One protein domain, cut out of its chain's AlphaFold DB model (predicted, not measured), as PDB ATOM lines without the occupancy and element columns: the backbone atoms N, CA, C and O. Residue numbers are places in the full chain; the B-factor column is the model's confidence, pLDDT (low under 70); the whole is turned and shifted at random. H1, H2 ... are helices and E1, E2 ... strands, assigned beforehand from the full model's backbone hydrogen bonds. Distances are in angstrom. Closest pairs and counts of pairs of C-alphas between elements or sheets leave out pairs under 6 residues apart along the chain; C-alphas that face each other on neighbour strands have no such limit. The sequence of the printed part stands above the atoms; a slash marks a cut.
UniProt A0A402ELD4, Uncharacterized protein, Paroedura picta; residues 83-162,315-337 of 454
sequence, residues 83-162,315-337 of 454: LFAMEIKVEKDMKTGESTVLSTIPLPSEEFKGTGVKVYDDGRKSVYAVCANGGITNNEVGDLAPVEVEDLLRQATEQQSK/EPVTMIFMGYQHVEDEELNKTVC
ATOM      1  N   LEU A  83      34.765 -42.886   1.888       70.44
ATOM      2  CA  LEU A  83      34.576 -41.569   2.526       70.44
ATOM      3  C   LEU A  83      34.972 -40.406   1.615       70.44
ATOM      4  O   LEU A  83      34.482 -39.296   1.811       70.44
ATOM      5  N   PHE A  84      35.847 -40.656   0.639       77.25
ATOM      6  CA  PHE A  84      36.385 -39.637  -0.253       77.25
ATOM      7  C   PHE A  84      36.532 -40.191  -1.669       77.25
ATOM      8  O   PHE A  84      37.089 -41.276  -1.863       77.25
ATOM      9  N   ALA A  85      36.090 -39.409  -2.651       87.44
ATOM     10  CA  ALA A  85      36.435 -39.596  -4.050       87.44
ATOM     11  C   ALA A  85      37.364 -38.462  -4.525       87.44
ATOM     12  O   ALA A  85      37.469 -37.412  -3.888       87.44
ATOM     13  N   MET A  86      38.055 -38.657  -5.647       89.19
ATOM     14  CA  MET A  86      38.897 -37.627  -6.262       89.19
ATOM     15  C   MET A  86      38.988 -37.838  -7.774       89.19
ATOM     16  O   MET A  86      39.338 -38.928  -8.220       89.19
ATOM     17  N   GLU A  87      38.706 -36.804  -8.563       89.56
ATOM     18  CA  GLU A  87      38.981 -36.796 -10.002       89.56
ATOM     19  C   GLU A  87      40.404 -36.288 -10.249       89.56
ATOM     20  O   GLU A  87      40.822 -35.267  -9.700       89.56
ATOM     21  N   ILE A  88      41.141 -36.988 -11.108       91.25
ATOM     22  CA  ILE A  88      42.434 -36.584 -11.651       91.25
ATOM     23  C   ILE A  88      42.288 -36.541 -13.174       91.25
ATOM     24  O   ILE A  88      41.925 -37.538 -13.796       91.25
ATOM     25  N   LYS A  89      42.598 -35.406 -13.800       90.25
ATOM     26  CA  LYS A  89      42.742 -35.340 -15.262       90.25
ATOM     27  C   LYS A  89      44.195 -35.604 -15.603       90.25
ATOM     28  O   LYS A  89      45.080 -34.926 -15.080       90.25
ATOM     29  N   VAL A  90      44.419 -36.615 -16.430       90.75
ATOM     30  CA  VAL A  90      45.731 -37.152 -16.772       90.75
ATOM     31  C   VAL A  90      45.914 -37.031 -18.277       90.75
ATOM     32  O   VAL A  90      45.169 -37.610 -19.061       90.75
ATOM     33  N   GLU A  91      46.920 -36.288 -18.695       88.88
ATOM     34  CA  GLU A  91      47.409 -36.352 -20.062       88.88
ATOM     35  C   GLU A  91      48.332 -37.569 -20.195       88.88
ATOM     36  O   GLU A  91      49.084 -37.892 -19.272       88.88
ATOM     37  N   LYS A  92      48.253 -38.288 -21.320       87.31
ATOM     38  CA  LYS A  92      49.154 -39.412 -21.604       87.31
ATOM     39  C   LYS A  92      49.753 -39.280 -22.996       87.31
ATOM     40  O   LYS A  92      49.045 -39.355 -24.005       87.31
ATOM     41  N   ASP A  93      51.071 -39.113 -23.052       84.88
ATOM     42  CA  ASP A  93      51.798 -39.075 -24.313       84.88
ATOM     43  C   ASP A  93      51.951 -40.494 -24.875       84.88
ATOM     44  O   ASP A  93      52.568 -41.372 -24.274       84.88
ATOM     45  N   MET A  94      51.414 -40.717 -26.072       81.94
ATOM     46  CA  MET A  94      51.502 -41.995 -26.783       81.94
ATOM     47  C   MET A  94      52.892 -42.256 -27.395       81.94
ATOM     48  O   MET A  94      53.152 -43.368 -27.852       81.94
ATOM     49  N   LYS A  95      53.790 -41.259 -27.418       83.19
ATOM     50  CA  LYS A  95      55.140 -41.362 -28.006       83.19
ATOM     51  C   LYS A  95      56.198 -41.772 -26.976       83.19
ATOM     52  O   LYS A  95      57.104 -42.530 -27.322       83.19
ATOM     53  N   THR A  96      56.076 -41.325 -25.726       86.25
ATOM     54  CA  THR A  96      56.926 -41.738 -24.589       86.25
ATOM     55  C   THR A  96      56.268 -42.765 -23.663       86.25
ATOM     56  O   THR A  96      56.975 -43.555 -23.039       86.25
ATOM     57  N   GLY A  97      54.934 -42.772 -23.568       83.50
ATOM     58  CA  GLY A  97      54.168 -43.505 -22.556       83.50
ATOM     59  C   GLY A  97      54.000 -42.754 -21.224       83.50
ATOM     60  O   GLY A  97      53.330 -43.272 -20.327       83.50
ATOM     61  N   GLU A  98      54.589 -41.562 -21.082       86.81
ATOM     62  CA  GLU A  98      54.538 -40.752 -19.859       86.81
ATOM     63  C   GLU A  98      53.112 -40.260 -19.557       86.81
ATOM     64  O   GLU A  98      52.304 -40.052 -20.463       86.81
ATOM     65  N   SER A  99      52.780 -40.126 -18.268       89.56
ATOM     66  CA  SER A  99      51.461 -39.690 -17.788       89.56
ATOM     67  C   SER A  99      51.602 -38.510 -16.821       89.56
ATOM     68  O   SER A  99      52.257 -38.622 -15.780       89.56
ATOM     69  N   THR A 100      50.983 -37.384 -17.169       90.44
ATOM     70  CA  THR A 100      51.119 -36.074 -16.516       90.44
ATOM     71  C   THR A 100      49.780 -35.615 -15.937       90.44
ATOM     72  O   THR A 100      48.737 -35.723 -16.581       90.44
ATOM     73  N   VAL A 101      49.760 -35.094 -14.705       92.81
ATOM     74  CA  VAL A 101      48.513 -34.603 -14.088       92.81
ATOM     75  C   VAL A 101      48.225 -33.157 -14.493       92.81
ATOM     76  O   VAL A 101      48.958 -32.239 -14.120       92.81
ATOM     77  N   LEU A 102      47.106 -32.961 -15.196       89.31
ATOM     78  CA  LEU A 102      46.580 -31.660 -15.621       89.31
ATOM     79  C   LEU A 102      45.813 -30.943 -14.500       89.31
ATOM     80  O   LEU A 102      45.988 -29.745 -14.287       89.31
ATOM     81  N   SER A 103      44.944 -31.660 -13.782       88.19
ATOM     82  CA  SER A 103      44.123 -31.093 -12.703       88.19
ATOM     83  C   SER A 103      43.664 -32.153 -11.707       88.19
ATOM     84  O   SER A 103      43.574 -33.333 -12.045       88.19
ATOM     85  N   THR A 104      43.294 -31.732 -10.498       90.62
ATOM     86  CA  THR A 104      42.758 -32.617  -9.456       90.62
ATOM     87  C   THR A 104      41.610 -31.936  -8.718       90.62
ATOM     88  O   THR A 104      41.709 -30.756  -8.390       90.62
ATOM     89  N   ILE A 105      40.521 -32.669  -8.482       86.88
ATOM     90  CA  ILE A 105      39.293 -32.180  -7.845       86.88
ATOM     91  C   ILE A 105      38.864 -33.205  -6.780       86.88
ATOM     92  O   ILE A 105      38.551 -34.341  -7.135       86.88
ATOM     93  N   PRO A 106      38.843 -32.855  -5.480       87.62
ATOM     94  CA  PRO A 106      38.226 -33.687  -4.448       87.62
ATOM     95  C   PRO A 106      36.709 -33.783  -4.657       87.62
ATOM     96  O   PRO A 106      36.058 -32.770  -4.909       87.62
ATOM     97  N   LEU A 107      36.145 -34.984  -4.523       79.06
ATOM     98  CA  LEU A 107      34.747 -35.288  -4.837       79.06
ATOM     99  C   LEU A 107      34.020 -35.991  -3.676       79.06
ATOM    100  O   LEU A 107      34.629 -36.772  -2.935       79.06
ATOM    101  N   PRO A 108      32.699 -35.787  -3.530       78.12
ATOM    102  CA  PRO A 108      31.867 -36.619  -2.671       78.12
ATOM    103  C   PRO A 108      31.671 -38.014  -3.290       78.12
ATOM    104  O   PRO A 108      31.369 -38.149  -4.475       78.12
ATOM    105  N   SER A 109      31.757 -39.067  -2.474       68.94
ATOM    106  CA  SER A 109      31.687 -40.476  -2.915       68.94
ATOM    107  C   SER A 109      30.390 -40.894  -3.629       68.94
ATOM    108  O   SER A 109      30.310 -41.979  -4.198       68.94
ATOM    109  N   GLU A 110      29.344 -40.069  -3.574       70.69
ATOM    110  CA  GLU A 110      28.039 -40.366  -4.174       70.69
ATOM    111  C   GLU A 110      27.995 -40.084  -5.689       70.69
ATOM    112  O   GLU A 110      27.126 -40.607  -6.379       70.69
ATOM    113  N   GLU A 111      28.916 -39.269  -6.218       64.69
ATOM    114  CA  GLU A 111      28.748 -38.605  -7.522       64.69
ATOM    115  C   GLU A 111      29.047 -39.491  -8.749       64.69
ATOM    116  O   GLU A 111      28.530 -39.230  -9.833       64.69
ATOM    117  N   PHE A 112      29.821 -40.571  -8.587       62.16
ATOM    118  CA  PHE A 112      30.379 -41.348  -9.710       62.16
ATOM    119  C   PHE A 112      30.261 -42.882  -9.558       62.16
ATOM    120  O   PHE A 112      31.065 -43.655 -10.087       62.16
ATOM    121  N   LYS A 113      29.230 -43.362  -8.852       59.66
ATOM    122  CA  LYS A 113      28.950 -44.802  -8.689       59.66
ATOM    123  C   LYS A 113      28.561 -45.462 -10.021       59.66
ATOM    124  O   LYS A 113      27.389 -45.498 -10.388       59.66
ATOM    125  N   GLY A 114      29.555 -46.006 -10.728       59.62
ATOM    126  CA  GLY A 114      29.385 -46.760 -11.976       59.62
ATOM    127  C   GLY A 114      30.049 -46.157 -13.219       59.62
ATOM    128  O   GLY A 114      29.829 -46.666 -14.317       59.62
ATOM    129  N   THR A 115      30.855 -45.097 -13.094       70.38
ATOM    130  CA  THR A 115      31.594 -44.521 -14.231       70.38
ATOM    131  C   THR A 115      33.040 -45.009 -14.293       70.38
ATOM    132  O   THR A 115      33.833 -44.730 -13.396       70.38
ATOM    133  N   GLY A 116      33.407 -45.642 -15.407       80.12
ATOM    134  CA  GLY A 116      34.788 -46.027 -15.704       80.12
ATOM    135  C   GLY A 116      35.149 -47.471 -15.349       80.12
ATOM    136  O   GLY A 116      34.407 -48.185 -14.678       80.12
ATOM    137  N   VAL A 117      36.307 -47.911 -15.843       84.94
ATOM    138  CA  VAL A 117      36.838 -49.271 -15.645       84.94
ATOM    139  C   VAL A 117      37.844 -49.248 -14.501       84.94
ATOM    140  O   VAL A 117      38.754 -48.423 -14.503       84.94
ATOM    141  N   LYS A 118      37.713 -50.149 -13.523       88.44
ATOM    142  CA  LYS A 118      38.661 -50.230 -12.405       88.44
ATOM    143  C   LYS A 118      39.997 -50.821 -12.868       88.44
ATOM    144  O   LYS A 118      40.043 -51.987 -13.242       88.44
ATOM    145  N   VAL A 119      41.060 -50.025 -12.787       89.69
ATOM    146  CA  VAL A 119      42.424 -50.325 -13.271       89.69
ATOM    147  C   VAL A 119      43.446 -50.520 -12.141       89.69
ATOM    148  O   VAL A 119      44.605 -50.844 -12.393       89.69
ATOM    149  N   TYR A 120      43.038 -50.312 -10.885       91.06
ATOM    150  CA  TYR A 120      43.833 -50.612  -9.691       91.06
ATOM    151  C   TYR A 120      42.928 -50.799  -8.468       91.06
ATOM    152  O   TYR A 120      41.925 -50.101  -8.324       91.06
ATOM    153  N   ASP A 121      43.303 -51.703  -7.562       90.12
ATOM    154  CA  ASP A 121      42.663 -51.906  -6.255       90.12
ATOM    155  C   ASP A 121      43.694 -52.501  -5.278       90.12
ATOM    156  O   ASP A 121      44.239 -53.577  -5.536       90.12
ATOM    157  N   ASP A 122      43.988 -51.809  -4.171       86.12
ATOM    158  CA  ASP A 122      44.831 -52.334  -3.078       86.12
ATOM    159  C   ASP A 122      44.062 -52.578  -1.766       86.12
ATOM    160  O   ASP A 122      44.672 -52.861  -0.732       86.12
ATOM    161  N   GLY A 123      42.728 -52.475  -1.802       82.62
ATOM    162  CA  GLY A 123      41.847 -52.569  -0.638       82.62
ATOM    163  C   GLY A 123      41.738 -51.297   0.211       82.62
ATOM    164  O   GLY A 123      40.850 -51.240   1.055       82.62
ATOM    165  N   ARG A 124      42.582 -50.275  -0.009       80.50
ATOM    166  CA  ARG A 124      42.500 -48.948   0.644       80.50
ATOM    167  C   ARG A 124      42.285 -47.812  -0.356       80.50
ATOM    168  O   ARG A 124      41.663 -46.809  -0.025       80.50
ATOM    169  N   LYS A 125      42.758 -47.971  -1.592       87.00
ATOM    170  CA  LYS A 125      42.405 -47.122  -2.734       87.00
ATOM    171  C   LYS A 125      42.012 -47.969  -3.943       87.00
ATOM    172  O   LYS A 125      42.612 -49.014  -4.201       87.00
ATOM    173  N   SER A 126      41.024 -47.495  -4.696       88.56
ATOM    174  CA  SER A 126      40.626 -48.051  -5.995       88.56
ATOM    175  C   SER A 126      40.688 -46.955  -7.054       88.56
ATOM    176  O   SER A 126      40.234 -45.839  -6.811       88.56
ATOM    177  N   VAL A 127      41.258 -47.270  -8.218       90.19
ATOM    178  CA  VAL A 127      41.409 -46.328  -9.337       90.19
ATOM    179  C   VAL A 127      40.554 -46.791 -10.508       90.19
ATOM    180  O   VAL A 127      40.643 -47.948 -10.920       90.19
ATOM    181  N   TYR A 128      39.757 -45.879 -11.055       89.44
ATOM    182  CA  TYR A 128      38.826 -46.096 -12.155       89.44
ATOM    183  C   TYR A 128      39.174 -45.161 -13.317       89.44
ATOM    184  O   TYR A 128      39.193 -43.943 -13.157       89.44
ATOM    185  N   ALA A 129      39.449 -45.712 -14.495       89.06
ATOM    186  CA  ALA A 129      39.711 -44.937 -15.700       89.06
ATOM    187  C   ALA A 129      38.394 -44.518 -16.371       89.06
ATOM    188  O   ALA A 129      37.545 -45.365 -16.659       89.06
ATOM    189  N   VAL A 130      38.230 -43.221 -16.632       85.06
ATOM    190  CA  VAL A 130      37.009 -42.613 -17.184       85.06
ATOM    191  C   VAL A 130      37.335 -41.970 -18.532       85.06
ATOM    192  O   VAL A 130      38.154 -41.061 -18.604       85.06
ATOM    193  N   CYS A 131      36.696 -42.401 -19.621       71.44
ATOM    194  CA  CYS A 131      36.913 -41.794 -20.942       71.44
ATOM    195  C   CYS A 131      35.808 -40.791 -21.287       71.44
ATOM    196  O   CYS A 131      34.625 -41.133 -21.262       71.44
ATOM    197  N   ALA A 132      36.202 -39.589 -21.716       64.88
ATOM    198  CA  ALA A 132      35.279 -38.515 -22.097       64.88
ATOM    199  C   ALA A 132      34.324 -38.889 -23.254       64.88
ATOM    200  O   ALA A 132      33.188 -38.426 -23.283       64.88
ATOM    201  N   ASN A 133      34.754 -39.767 -24.171       58.31
ATOM    202  CA  ASN A 133      33.978 -40.186 -25.348       58.31
ATOM    203  C   ASN A 133      33.157 -41.483 -25.156       58.31
ATOM    204  O   ASN A 133      32.674 -42.052 -26.133       58.31
ATOM    205  N   GLY A 134      32.979 -41.969 -23.919       54.44
ATOM    206  CA  GLY A 134      31.958 -42.981 -23.586       54.44
ATOM    207  C   GLY A 134      32.134 -44.390 -24.182       54.44
ATOM    208  O   GLY A 134      31.197 -45.183 -24.129       54.44
ATOM    209  N   GLY A 135      33.303 -44.711 -24.742       53.59
ATOM    210  CA  GLY A 135      33.558 -45.953 -25.482       53.59
ATOM    211  C   GLY A 135      34.796 -46.723 -25.024       53.59
ATOM    212  O   GLY A 135      35.620 -47.068 -25.860       53.59
ATOM    213  N   ILE A 136      34.944 -46.991 -23.722       55.06
ATOM    214  CA  ILE A 136      36.059 -47.818 -23.222       55.06
ATOM    215  C   ILE A 136      35.794 -49.291 -23.539       55.06
ATOM    216  O   ILE A 136      34.748 -49.827 -23.168       55.06
ATOM    217  N   THR A 137      36.767 -49.977 -24.138       51.94
ATOM    218  CA  THR A 137      36.864 -51.438 -24.011       51.94
ATOM    219  C   THR A 137      37.990 -51.780 -23.041       51.94
ATOM    220  O   THR A 137      39.031 -51.127 -23.043       51.94
ATOM    221  N   ASN A 138      37.820 -52.834 -22.238       54.41
ATOM    222  CA  ASN A 138      38.784 -53.251 -21.203       54.41
ATOM    223  C   ASN A 138      40.169 -53.680 -21.749       54.41
ATOM    224  O   ASN A 138      41.018 -54.119 -20.983       54.41
ATOM    225  N   ASN A 139      40.386 -53.599 -23.065       50.62
ATOM    226  CA  ASN A 139      41.654 -53.891 -23.732       50.62
ATOM    227  C   ASN A 139      42.494 -52.629 -24.006       50.62
ATOM    228  O   ASN A 139      43.651 -52.760 -24.396       50.62
ATOM    229  N   GLU A 140      41.911 -51.432 -23.883       60.41
ATOM    230  CA  GLU A 140      42.543 -50.164 -24.272       60.41
ATOM    231  C   GLU A 140      43.182 -49.433 -23.085       60.41
ATOM    232  O   GLU A 140      44.277 -48.890 -23.212       60.41
ATOM    233  N   VAL A 141      42.555 -49.501 -21.905       69.88
ATOM    234  CA  VAL A 141      43.173 -49.069 -20.646       69.88
ATOM    235  C   VAL A 141      43.616 -50.304 -19.865       69.88
ATOM    236  O   VAL A 141      42.781 -51.072 -19.391       69.88
ATOM    237  N   GLY A 142      44.930 -50.506 -19.764       78.06
ATOM    238  CA  GLY A 142      45.521 -51.595 -18.983       78.06
ATOM    239  C   GLY A 142      45.569 -51.310 -17.479       78.06
ATOM    240  O   GLY A 142      45.465 -50.160 -17.049       78.06
ATOM    241  N   ASP A 143      45.774 -52.369 -16.690       87.50
ATOM    242  CA  ASP A 143      46.014 -52.275 -15.245       87.50
ATOM    243  C   ASP A 143      47.232 -51.387 -14.943       87.50
ATOM    244  O   ASP A 143      48.291 -51.533 -15.560       87.50
ATOM    245  N   LEU A 144      47.103 -50.498 -13.957       88.19
ATOM    246  CA  LEU A 144      48.162 -49.555 -13.596       88.19
ATOM    247  C   LEU A 144      49.157 -50.172 -12.614       88.19
ATOM    248  O   LEU A 144      48.790 -50.857 -11.653       88.19
ATOM    249  N   ALA A 145      50.441 -49.866 -12.800       90.50
ATOM    250  CA  ALA A 145      51.456 -50.275 -11.839       90.50
ATOM    251  C   ALA A 145      51.255 -49.539 -10.493       90.50
ATOM    252  O   ALA A 145      50.942 -48.348 -10.495       90.50
ATOM    253  N   PRO A 146      51.515 -50.167  -9.326       90.81
ATOM    254  CA  PRO A 146      51.435 -49.474  -8.035       90.81
ATOM    255  C   PRO A 146      52.278 -48.194  -7.973       90.81
ATOM    256  O   PRO A 146      51.841 -47.208  -7.392       90.81
ATOM    257  N   VAL A 147      53.442 -48.208  -8.632       92.06
ATOM    258  CA  VAL A 147      54.346 -47.055  -8.744       92.06
ATOM    259  C   VAL A 147      53.734 -45.946  -9.608       92.06
ATOM    260  O   VAL A 147      53.776 -44.793  -9.213       92.06
ATOM    261  N   GLU A 148      53.088 -46.286 -10.729       91.12
ATOM    262  CA  GLU A 148      52.400 -45.326 -11.614       91.12
ATOM    263  C   GLU A 148      51.239 -44.630 -10.879       91.12
ATOM    264  O   GLU A 148      51.074 -43.417 -10.980       91.12
ATOM    265  N   VAL A 149      50.487 -45.371 -10.056       91.81
ATOM    266  CA  VAL A 149      49.424 -44.805  -9.205       91.81
ATOM    267  C   VAL A 149      49.991 -43.907  -8.097       91.81
ATOM    268  O   VAL A 149      49.425 -42.852  -7.818       91.81
ATOM    269  N   GLU A 150      51.101 -44.290  -7.462       91.44
ATOM    270  CA  GLU A 150      51.774 -43.470  -6.440       91.44
ATOM    271  C   GLU A 150      52.428 -42.209  -7.037       91.44
ATOM    272  O   GLU A 150      52.393 -41.144  -6.418       91.44
ATOM    273  N   ASP A 151      52.949 -42.290  -8.263       93.00
ATOM    274  CA  ASP A 151      53.503 -41.162  -9.014       93.00
ATOM    275  C   ASP A 151      52.415 -40.172  -9.453       93.00
ATOM    276  O   ASP A 151      52.575 -38.966  -9.246       93.00
ATOM    277  N   LEU A 152      51.285 -40.654  -9.983       92.25
ATOM    278  CA  LEU A 152      50.140 -39.810 -10.349       92.25
ATOM    279  C   LEU A 152      49.501 -39.145  -9.123       92.25
ATOM    280  O   LEU A 152      49.198 -37.953  -9.162       92.25
ATOM    281  N   LEU A 153      49.349 -39.866  -8.006       91.56
ATOM    282  CA  LEU A 153      48.847 -39.284  -6.757       91.56
ATOM    283  C   LEU A 153      49.794 -38.222  -6.190       91.56
ATOM    284  O   LEU A 153      49.330 -37.179  -5.728       91.56
ATOM    285  N   ARG A 154      51.111 -38.446  -6.262       92.12
ATOM    286  CA  ARG A 154      52.101 -37.438  -5.870       92.12
ATOM    287  C   ARG A 154      51.979 -36.187  -6.741       92.12
ATOM    288  O   ARG A 154      51.769 -35.108  -6.187       92.12
ATOM    289  N   GLN A 155      52.005 -36.335  -8.071       92.44
ATOM    290  CA  GLN A 155      51.811 -35.222  -9.010       92.44
ATOM    291  C   GLN A 155      50.524 -34.439  -8.705       92.44
ATOM    292  O   GLN A 155      50.570 -33.219  -8.579       92.44
ATOM    293  N   ALA A 156      49.393 -35.125  -8.514       90.12
ATOM    294  CA  ALA A 156      48.115 -34.511  -8.150       90.12
ATOM    295  C   ALA A 156      48.222 -33.641  -6.883       90.12
ATOM    296  O   ALA A 156      47.820 -32.473  -6.888       90.12
ATOM    297  N   THR A 157      48.839 -34.169  -5.820       88.19
ATOM    298  CA  THR A 157      49.039 -33.417  -4.568       88.19
ATOM    299  C   THR A 157      50.054 -32.274  -4.667       88.19
ATOM    300  O   THR A 157      49.945 -31.311  -3.909       88.19
ATOM    301  N   GLU A 158      50.997 -32.327  -5.612       86.25
ATOM    302  CA  GLU A 158      51.934 -31.235  -5.897       86.25
ATOM    303  C   GLU A 158      51.288 -30.124  -6.745       86.25
ATOM    304  O   GLU A 158      51.505 -28.940  -6.473       86.25
ATOM    305  N   GLN A 159      50.465 -30.473  -7.743       77.31
ATOM    306  CA  GLN A 159      49.784 -29.512  -8.626       77.31
ATOM    307  C   GLN A 159      48.786 -28.635  -7.855       77.31
ATOM    308  O   GLN A 159      48.810 -27.416  -8.019       77.31
ATOM    309  N   GLN A 160      47.982 -29.205  -6.944       72.44
ATOM    310  CA  GLN A 160      47.045 -28.427  -6.110       72.44
ATOM    311  C   GLN A 160      47.732 -27.376  -5.214       72.44
ATOM    312  O   GLN A 160      47.084 -26.429  -4.776       72.44
ATOM    313  N   SER A 161      49.033 -27.525  -4.931       65.19
ATOM    314  CA  SER A 161      49.773 -26.591  -4.069       65.19
ATOM    315  C   SER A 161      50.303 -25.359  -4.819       65.19
ATOM    316  O   SER A 161      50.734 -24.392  -4.197       65.19
ATOM    317  N   LYS A 162      50.230 -25.358  -6.158       63.56
ATOM    318  CA  LYS A 162      50.702 -24.276  -7.039       63.56
ATOM    319  C   LYS A 162      49.637 -23.189  -7.216       63.56
ATOM    320  O   LYS A 162      49.302 -22.802  -8.335       63.56
ATOM    321  N   GLU A 315      38.154 -50.119   7.091       61.94
ATOM    322  CA  GLU A 315      38.666 -48.812   6.658       61.94
ATOM    323  C   GLU A 315      37.990 -48.335   5.357       61.94
ATOM    324  O   GLU A 315      37.639 -49.144   4.493       61.94
ATOM    325  N   PRO A 316      37.791 -47.015   5.201       66.50
ATOM    326  CA  PRO A 316      37.118 -46.457   4.042       66.50
ATOM    327  C   PRO A 316      38.056 -46.427   2.837       66.50
ATOM    328  O   PRO A 316      39.196 -45.973   2.931       66.50
ATOM    329  N   VAL A 317      37.559 -46.860   1.680       75.94
ATOM    330  CA  VAL A 317      38.328 -46.796   0.432       75.94
ATOM    331  C   VAL A 317      38.354 -45.357  -0.092       75.94
ATOM    332  O   VAL A 317      37.325 -44.682  -0.122       75.94
ATOM    333  N   THR A 318      39.520 -44.897  -0.542       82.69
ATOM    334  CA  THR A 318      39.634 -43.686  -1.366       82.69
ATOM    335  C   THR A 318      39.422 -44.060  -2.830       82.69
ATOM    336  O   THR A 318      40.200 -44.832  -3.400       82.69
ATOM    337  N   MET A 319      38.379 -43.513  -3.451       87.06
ATOM    338  CA  MET A 319      38.069 -43.755  -4.859       87.06
ATOM    339  C   MET A 319      38.699 -42.678  -5.749       87.06
ATOM    340  O   MET A 319      38.572 -41.486  -5.484       87.06
ATOM    341  N   ILE A 320      39.400 -43.083  -6.806       88.81
ATOM    342  CA  ILE A 320      40.140 -42.170  -7.686       88.81
ATOM    343  C   ILE A 320      39.644 -42.363  -9.117       88.81
ATOM    344  O   ILE A 320      39.805 -43.442  -9.683       88.81
ATOM    345  N   PHE A 321      39.072 -41.326  -9.717       88.56
ATOM    346  CA  PHE A 321      38.653 -41.323 -11.118       88.56
ATOM    347  C   PHE A 321      39.719 -40.644 -11.965       88.56
ATOM    348  O   PHE A 321      40.097 -39.513 -11.672       88.56
ATOM    349  N   MET A 322      40.216 -41.313 -13.004       88.69
ATOM    350  CA  MET A 322      41.267 -40.766 -13.862       88.69
ATOM    351  C   MET A 322      40.782 -40.599 -15.296       88.69
ATOM    352  O   MET A 322      40.519 -41.579 -15.996       88.69
ATOM    353  N   GLY A 323      40.651 -39.340 -15.710       83.75
ATOM    354  CA  GLY A 323      40.273 -38.955 -17.063       83.75
ATOM    355  C   GLY A 323      41.498 -38.830 -17.955       83.75
ATOM    356  O   GLY A 323      42.272 -37.894 -17.762       83.75
ATOM    357  N   TYR A 324      41.669 -39.739 -18.917       80.44
ATOM    358  CA  TYR A 324      42.781 -39.684 -19.870       80.44
ATOM    359  C   TYR A 324      42.472 -38.780 -21.072       80.44
ATOM    360  O   TYR A 324      41.414 -38.912 -21.691       80.44
ATOM    361  N   GLN A 325      43.420 -37.908 -21.425       76.31
ATOM    362  CA  GLN A 325      43.436 -37.114 -22.660       76.31
ATOM    363  C   GLN A 325      44.736 -37.379 -23.440       76.31
ATOM    364  O   GLN A 325      45.800 -37.546 -22.836       76.31
ATOM    365  N   HIS A 326      44.668 -37.420 -24.774       74.06
ATOM    366  CA  HIS A 326      45.840 -37.640 -25.624       74.06
ATOM    367  C   HIS A 326      46.439 -36.318 -26.112       74.06
ATOM    368  O   HIS A 326      45.725 -35.428 -26.566       74.06
ATOM    369  N   VAL A 327      47.771 -36.227 -26.110       63.16
ATOM    370  CA  VAL A 327      48.519 -35.052 -26.608       63.16
ATOM    371  C   VAL A 327      48.246 -34.781 -28.098       63.16
ATOM    372  O   VAL A 327      48.290 -33.646 -28.557       63.16
ATOM    373  N   GLU A 328      47.931 -35.814 -28.884       59.59
ATOM    374  CA  GLU A 328      47.644 -35.658 -30.319       59.59
ATOM    375  C   GLU A 328      46.238 -35.077 -30.591       59.59
ATOM    376  O   GLU A 328      45.996 -34.547 -31.675       59.59
ATOM    377  N   ASP A 329      45.353 -35.054 -29.583       55.16
ATOM    378  CA  ASP A 329      44.096 -34.297 -29.641       55.16
ATOM    379  C   ASP A 329      44.320 -32.776 -29.508       55.16
ATOM    380  O   ASP A 329      43.370 -32.020 -29.701       55.16
ATOM    381  N   GLU A 330      45.533 -32.278 -29.216       56.75
ATOM    382  CA  GLU A 330      45.793 -30.829 -29.152       56.75
ATOM    383  C   GLU A 330      45.641 -30.123 -30.505       56.75
ATOM    384  O   GLU A 330      45.071 -29.033 -30.563       56.75
ATOM    385  N   GLU A 331      46.056 -30.734 -31.622       56.50
ATOM    386  CA  GLU A 331      45.830 -30.126 -32.946       56.50
ATOM    387  C   GLU A 331      44.338 -30.069 -33.317       56.50
ATOM    388  O   GLU A 331      43.931 -29.213 -34.104       56.50
ATOM    389  N   LEU A 332      43.502 -30.916 -32.706       52.44
ATOM    390  CA  LEU A 332      42.046 -30.860 -32.837       52.44
ATOM    391  C   LEU A 332      41.434 -29.856 -31.848       52.44
ATOM    392  O   LEU A 332      40.660 -28.985 -32.256       52.44
ATOM    393  N   ASN A 333      41.800 -29.916 -30.565       52.22
ATOM    394  CA  ASN A 333      41.227 -29.069 -29.519       52.22
ATOM    395  C   ASN A 333      41.580 -27.583 -29.719       52.22
ATOM    396  O   ASN A 333      40.724 -26.730 -29.491       52.22
ATOM    397  N   LYS A 334      42.744 -27.268 -30.304       54.91
ATOM    398  CA  LYS A 334      43.157 -25.906 -30.679       54.91
ATOM    399  C   LYS A 334      42.316 -25.294 -31.809       54.91
ATOM    400  O   LYS A 334      42.357 -24.085 -32.020       54.91
ATOM    401  N   THR A 335      41.515 -26.099 -32.514       52.44
ATOM    402  CA  THR A 335      40.497 -25.606 -33.467       52.44
ATOM    403  C   THR A 335      39.105 -25.447 -32.841       52.44
ATOM    404  O   THR A 335      38.268 -24.736 -33.396       52.44
ATOM    405  N   VAL A 336      38.857 -26.061 -31.677       47.88
ATOM    406  CA  VAL A 336      37.594 -25.969 -30.916       47.88
ATOM    407  C   VAL A 336      37.662 -24.841 -29.881       47.88
ATOM    408  O   VAL A 336      36.757 -24.012 -29.795       47.88
ATOM    409  N   CYS A 337      38.770 -24.742 -29.148       50.75
ATOM    410  CA  CYS A 337      39.135 -23.577 -28.353       50.75
ATOM    411  C   CYS A 337      39.739 -22.506 -29.271       50.75
ATOM    412  O   CYS A 337      40.950 -22.307 -29.295       50.75
TER     413      CYS A 337
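This is residues 83 to 162 and 315 to 337 of the 454 residues of an uncharacterized protein of Paroedura picta (UniProt A0A402ELD4). A strongly twisted wall of five strands has one long helix, H1, lying across one of its faces, while a second helix, H2, sits at the end of E5 and sticks out with residues 329 to 336. Two hairpins, E1 with E2 and E3 with E4, make the two sides of the sheet, and E5 fills the place between them. The printed part has 103 residues, in the order E1 E2 E3 E4 H1 E5 H2; the sheet runs E2 E1 E5 E4 E3, mixed, and the class is mixed, helices and strands. It is compact, with a radius of gyration of the C-alphas of 13.8 A and spans of 45 by 35 by 26 A.

Begin in the sheet at C-alpha 84, (36.385, -39.637, -0.253), where E1, residues 84 to 92, starts its 24.9 A. Beside it find E5, residues 318 to 326, 25.8 A long, and E2, residues 99 to 107, 21.6 A long, which bends by 67 degrees at residue 102. E4, residues 125 to 130, measures 16.1 A, and E3, residues 117 to 121, 11.4 A. Find C-alpha 146 at (51.435, -49.474, -8.035); from there H1, residues 146 to 159, runs 20.0 A. H2, residues 327 to 336, covers 14.8 A and ends at C-alpha 336, (37.594, -25.969, -30.916).

Look first at E1 and E5, parallel at 20 degrees, with N 88 and O 321 2.8 A apart, within hydrogen-bond range. E5 and E4 are parallel at 31 degrees, with N 128 and O 320 at 2.8 A. At the edges, E2 is antiparallel to E1 at 158 degrees, with N 87 and O 105 at 2.9 A, and E3 to E4 at 160 degrees, with N 119 and O 127 at 2.8 A. H1 is on the sheet at a height of 7.8 A and runs across the strands, at 69 degrees to E2 on the local plane; its closest C-alphas to E2 are Ala 156 and Thr 104, 5.8 A apart. The architecture is two layers, a helix on one face of a sheet. H2 is not on the sheet, and H1 and H2 are apart. In H1 every O i to N i+4 pair is within hydrogen-bond range; in H2, 3 of 6 are.

The C-alphas farthest apart are those of Glu 315 and Thr 335, 46.4 A. Residues 163 to 314 are not printed, and C-alphas 162 and 315 are 30.6 A apart across this cut. The link from E4 to H1, residues 131 to 145, is long. The mean pLDDT of the printed part is 77.7; look for values under 70 at residues 132 to 141 and 327 to 337, among others.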